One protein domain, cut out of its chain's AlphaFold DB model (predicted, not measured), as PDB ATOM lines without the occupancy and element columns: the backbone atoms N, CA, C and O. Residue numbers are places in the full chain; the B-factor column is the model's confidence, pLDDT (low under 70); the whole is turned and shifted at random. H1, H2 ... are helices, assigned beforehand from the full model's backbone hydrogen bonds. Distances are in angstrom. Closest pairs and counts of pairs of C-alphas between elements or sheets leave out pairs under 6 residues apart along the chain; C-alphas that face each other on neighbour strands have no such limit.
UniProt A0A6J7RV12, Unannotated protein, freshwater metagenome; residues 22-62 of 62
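AT A GLANCE: This is residues 22 to 62 of the 62 residues of the protein "Unannotated protein" of freshwater metagenome (UniProt A0A6J7RV12). One longer helix, H2, makes the long axis; the short helix H1 meets its last turns near their ends, the two making a corner like an L, while the long link between them, residues 30 to 45, arches back like a handle to the far end of H2. Residues 43 to 48, of which 46 to 48 belong to H2, stick out at that far end. The printed part has 41 residues with two named helices, in the order H1, H2, and no named strand; the class is all helix. The whole is only just compact, close to loose, with a radius of gyration of the C-alphas of 10.6 A, and it is elongated, spanning 30 by 16 by 16 A.

IN THESE COORDINATES: H2 holds residues 46 to 60 and measures 20.5 A from first to last C-alpha. It begins at C-alpha 46 at (111.433, 123.844, 108.755) and ends at C-alpha 60 at (100.133, 114.591, 123.181). H1 holds residues 22 to 29, 10.8 A from first to last C-alpha, and begins at C-alpha 22 at (100.456, 125.081, 128.995).

HOW THE PARTS SIT: H2 touches H1 with residues 56 to 60 alone. Their closest C-alphas, those of Leu 28 and Arg 60, are 4.9 A apart. Their lines stand at a steep tilt of 68 degrees, only just short of about perpendicular, and they run the same way. Their centres are 13.3 A apart. In H1 every O i to N i+4 pair is within hydrogen-bond range; in H2 10 of 11 are.

THE WHOLE: The two C-alphas farthest apart, those of Gly 31 and Asn 45, are 30.1 A apart. The printed part has no cut, and the link from H1 to H2, 16 residues, is long. The mean pLDDT of the printed part is 93.4, and no printed residue is under 70.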
ATOM      1  N   ALA A  22     101.392 125.901 128.219       95.56
ATOM      2  CA  ALA A  22     100.456 125.081 128.995       95.56
ATOM      3  C   ALA A  22      99.108 124.835 128.283       95.56
ATOM      4  O   ALA A  22      98.705 123.675 128.210       95.56
ATOM      5  N   PRO A  23      98.458 125.834 127.648       95.94
ATOM      6  CA  PRO A  23      97.195 125.595 126.946       95.94
ATOM      7  C   PRO A  23      97.314 124.610 125.776       95.94
ATOM      8  O   PRO A  23      96.370 123.882 125.482       95.94
ATOM      9  N   PHE A  24      98.475 124.549 125.115       96.50
ATOM     10  CA  PHE A  24      98.720 123.574 124.049       96.50
ATOM     11  C   PHE A  24      98.840 122.152 124.603       96.50
ATOM     12  O   PHE A  24      98.370 121.214 123.965       96.50
ATOM     13  N   ARG A  25      99.420 121.987 125.800       95.62
ATOM     14  CA  ARG A  25      99.455 120.693 126.492       95.62
ATOM     15  C   ARG A  25      98.058 120.214 126.862       95.62
ATOM     16  O   ARG A  25      97.719 119.063 126.588       95.62
ATOM     17  N   ASP A  26      97.237 121.105 127.403       96.06
ATOM     18  CA  ASP A  26      95.854 120.780 127.744       96.06
ATOM     19  C   ASP A  26      95.054 120.417 126.482       96.06
ATOM     20  O   ASP A  26      94.370 119.399 126.448       96.06
ATOM     21  N   LEU A  27      95.196 121.191 125.399       96.19
ATOM     22  CA  LEU A  27      94.492 120.949 124.136       96.19
ATOM     23  C   LEU A  27      94.876 119.614 123.479       96.19
ATOM     24  O   LEU A  27      94.006 118.921 122.945       96.19
ATOM     25  N   LEU A  28      96.165 119.265 123.485       95.19
ATOM     26  CA  LEU A  28      96.683 118.073 122.805       95.19
ATOM     27  C   LEU A  28      96.498 116.772 123.587       95.19
ATOM     28  O   LEU A  28      96.430 115.717 122.954       95.19
ATOM     29  N   SER A  29      96.405 116.846 124.915       93.69
ATOM     30  CA  SER A  29      96.075 115.703 125.778       93.69
ATOM     31  C   SER A  29      94.559 115.482 125.917       93.69
ATOM     32  O   SER A  29      94.114 114.418 126.349       93.69
ATOM     33  N   HIS A  30      93.732 116.453 125.515       95.75
ATOM     34  CA  HIS A  30      92.281 116.357 125.639       95.75
ATOM     35  C   HIS A  30      91.672 115.301 124.699       95.75
ATOM     36  O   HIS A  30      91.811 115.362 123.479       95.75
ATOM     37  N   GLY A  31      90.868 114.382 125.246       95.19
ATOM     38  CA  GLY A  31      90.282 113.271 124.480       95.19
ATOM     39  C   GLY A  31      89.437 113.687 123.265       95.19
ATOM     40  O   GLY A  31      89.394 112.965 122.273       95.19
ATOM     41  N   ALA A  32      88.812 114.870 123.289       97.00
ATOM     42  CA  ALA A  32      88.045 115.384 122.143       97.00
ATOM     43  C   ALA A  32      88.902 115.719 120.906       97.00
ATOM     44  O   ALA A  32      88.356 115.849 119.815       97.00
ATOM     45  N   THR A  33      90.220 115.866 121.059       95.31
ATOM     46  CA  THR A  33      91.142 116.139 119.946       95.31
ATOM     47  C   THR A  33      91.935 114.895 119.530       95.31
ATOM     48  O   THR A  33      92.836 114.980 118.690       95.31
ATOM     49  N   ALA A  34      91.600 113.719 120.075       93.25
ATOM     50  CA  ALA A  34      92.244 112.460 119.724       93.25
ATOM     51  C   ALA A  34      92.079 112.152 118.226       93.25
ATOM     52  O   ALA A  34      90.982 112.211 117.674       93.25
ATOM     53  N   GLY A  35      93.189 111.838 117.552       92.88
ATOM     54  CA  GLY A  35      93.207 111.541 116.115       92.88
ATOM     55  C   GLY A  35      93.061 112.757 115.190       92.88
ATOM     56  O   GLY A  35      93.166 112.600 113.976       92.88
ATOM     57  N   ILE A  36      92.871 113.966 115.726       95.69
ATOM     58  CA  ILE A  36      92.758 115.185 114.919       95.69
ATOM     59  C   ILE A  36      94.158 115.700 114.537       95.69
ATOM     60  O   ILE A  36      95.040 115.766 115.411       95.69
ATOM     61  N   PRO A  37      94.392 116.053 113.255       94.88
ATOM     62  CA  PRO A  37      95.629 116.692 112.828       94.88
ATOM     63  C   PRO A  37      95.681 118.153 113.290       94.88
ATOM     64  O   PRO A  37      94.688 118.871 113.233       94.88
ATOM     65  N   PHE A  38      96.867 118.590 113.706       95.00
ATOM     66  CA  PHE A  38      97.164 119.979 114.053       95.00
ATOM     67  C   PHE A  38      98.235 120.503 113.099       95.00
ATOM     68  O   PHE A  38      99.214 119.801 112.838       95.00
ATOM     69  N   ILE A  39      98.039 121.715 112.583       94.44
ATOM     70  CA  ILE A  39      98.978 122.394 111.685       94.44
ATOM     71  C   ILE A  39      99.623 123.542 112.454       94.44
ATOM     72  O   ILE A  39      98.933 124.316 113.114       94.44
ATOM     73  N   LEU A  40     100.949 123.620 112.387       93.94
ATOM     74  CA  LEU A  40     101.720 124.692 112.995       93.94
ATOM     75  C   LEU A  40     101.915 125.812 111.967       93.94
ATOM     76  O   LEU A  40     102.457 125.575 110.893       93.94
ATOM     77  N   GLU A  41     101.485 127.024 112.310       96.00
ATOM     78  CA  GLU A  41     101.615 128.222 111.465       96.00
ATOM     79  C   GLU A  41     102.488 129.288 112.149       96.00
ATOM     80  O   GLU A  41     102.291 130.492 111.983       96.00
ATOM     81  N   THR A  42     103.424 128.855 112.994       95.75
ATOM     82  CA  THR A  42     104.335 129.746 113.713       95.75
ATOM     83  C   THR A  42     105.363 130.360 112.756       95.75
ATOM     84  O   THR A  42     105.700 129.761 111.728       95.75
ATOM     85  N   PRO A  43     105.883 131.565 113.050       96.00
ATOM     86  CA  PRO A  43     106.959 132.151 112.257       96.00
ATOM     87  C   PRO A  43     108.216 131.264 112.279       96.00
ATOM     88  O   PRO A  43     108.567 130.727 113.325       96.00
ATOM     89  N   GLY A  44     108.922 131.142 111.155       92.25
ATOM     90  CA  GLY A  44     110.156 130.351 111.064       92.25
ATOM     91  C   GLY A  44     110.205 129.469 109.819       92.25
ATOM     92  O   GLY A  44     109.303 129.527 108.981       92.25
ATOM     93  N   ASN A  45     111.275 128.682 109.696       90.50
ATOM     94  CA  ASN A  45     111.447 127.690 108.639       90.50
ATOM     95  C   ASN A  45     111.347 126.268 109.225       90.50
ATOM     96  O   ASN A  45     111.130 126.070 110.421       90.50
ATOM     97  N   GLU A  46     111.541 125.258 108.372       88.25
ATOM     98  CA  GLU A  46     111.433 123.844 108.755       88.25
ATOM     99  C   GLU A  46     112.237 123.438 110.008       88.25
ATOM    100  O   GLU A  46     111.693 122.685 110.816       88.25
ATOM    101  N   PRO A  47     113.488 123.895 110.241       86.25
ATOM    102  CA  PRO A  47     114.232 123.499 111.438       86.25
ATOM    103  C   PRO A  47     113.623 124.035 112.739       86.25
ATOM    104  O   PRO A  47     113.643 123.342 113.757       86.25
ATOM    105  N   GLU A  48     113.091 125.260 112.723       85.69
ATOM    106  CA  GLU A  48     112.373 125.834 113.860       85.69
ATOM    107  C   GLU A  48     111.074 125.064 114.111       85.69
ATOM    108  O   GLU A  48     110.816 124.632 115.238       85.69
ATOM    109  N   HIS A  49     110.318 124.782 113.045       93.50
ATOM    110  CA  HIS A  49     109.090 123.993 113.130       93.50
ATOM    111  C   HIS A  49     109.340 122.568 113.622       93.50
ATOM    112  O   HIS A  49     108.529 122.042 114.378       93.50
ATOM    113  N   ALA A  50     110.459 121.941 113.252       94.69
ATOM    114  CA  ALA A  50     110.794 120.588 113.691       94.69
ATOM    115  C   ALA A  50     110.862 120.484 115.223       94.69
ATOM    116  O   ALA A  50     110.269 119.572 115.799       94.69
ATOM    117  N   ARG A  51     111.501 121.458 115.883       93.94
ATOM    118  CA  ARG A  51     111.596 121.512 117.353       93.94
ATOM    119  C   ARG A  51     110.229 121.699 118.008       93.94
ATOM    120  O   ARG A  51     109.920 121.059 119.009       93.94
ATOM    121  N   GLU A  52     109.396 122.565 117.439       95.69
ATOM    122  CA  GLU A  52     108.037 122.803 117.934       95.69
ATOM    123  C   GLU A  52     107.146 121.564 117.760       95.69
ATOM    124  O   GLU A  52     106.388 121.205 118.659       95.69
ATOM    125  N   VAL A  53     107.280 120.856 116.637       95.88
ATOM    126  CA  VAL A  53     106.578 119.593 116.383       95.88
ATOM    127  C   VAL A  53     107.006 118.509 117.372       95.88
ATOM    128  O   VAL A  53     106.153 117.760 117.848       95.88
ATOM    129  N   GLU A  54     108.296 118.405 117.696       95.06
ATOM    130  CA  GLU A  54     108.788 117.488 118.732       95.06
ATOM    131  C   GLU A  54     108.158 117.802 120.094       95.06
ATOM    132  O   GLU A  54     107.578 116.908 120.713       95.06
ATOM    133  N   LEU A  55     108.142 119.074 120.497       94.50
ATOM    134  CA  LEU A  55     107.518 119.511 121.748       94.50
ATOM    135  C   LEU A  55     106.014 119.179 121.808       94.50
ATOM    136  O   LEU A  55     105.517 118.676 122.816       94.50
ATOM    137  N   LEU A  56     105.267 119.415 120.725       95.19
ATOM    138  CA  LEU A  56     103.835 119.094 120.671       95.19
ATOM    139  C   LEU A  56     103.575 117.579 120.718       95.19
ATOM    140  O   LEU A  56     102.573 117.140 121.288       95.19
ATOM    141  N   LYS A  57     104.472 116.756 120.161       94.00
ATOM    142  CA  LYS A  57     104.379 115.292 120.285       94.00
ATOM    143  C   LYS A  57     104.570 114.836 121.728       94.00
ATOM    144  O   LYS A  57     103.868 113.921 122.148       94.00
ATOM    145  N   GLU A  58     105.464 115.464 122.490       93.50
ATOM    146  CA  GLU A  58     105.613 115.179 123.923       93.50
ATOM    147  C   GLU A  58     104.322 115.491 124.686       93.50
ATOM    148  O   GLU A  58     103.862 114.675 125.478       93.50
ATOM    149  N   PHE A  59     103.685 116.626 124.390       93.75
ATOM    150  CA  PHE A  59     102.437 117.038 125.044       93.75
ATOM    151  C   PHE A  59     101.253 116.116 124.745       93.75
ATOM    152  O   PHE A  59     100.386 115.929 125.590       93.75
ATOM    153  N   ARG A  60     101.197 115.536 123.546       91.62
ATOM    154  CA  ARG A  60     100.133 114.591 123.181       91.62
ATOM    155  C   ARG A  60     100.275 113.230 123.874       91.62
ATOM    156  O   ARG A  60      99.298 112.495 123.962       91.62
ATOM    157  N   ASN A  61     101.475 112.898 124.347       84.69
ATOM    158  CA  ASN A  61     101.781 111.626 125.003       84.69
ATOM    159  C   ASN A  61     101.861 111.737 126.539       84.69
ATOM    160  O   ASN A  61     102.239 110.757 127.183       84.69
ATOM    161  N   SER A  62     101.563 112.912 127.107       75.50
ATOM    162  CA  SER A  62     101.587 113.175 128.554       75.50
ATOM    163  C   SER A  62     100.240 112.973 129.228       75.50
ATOM    164  O   SER A  62      99.222 113.275 128.567       75.50
TER     165      SER A  62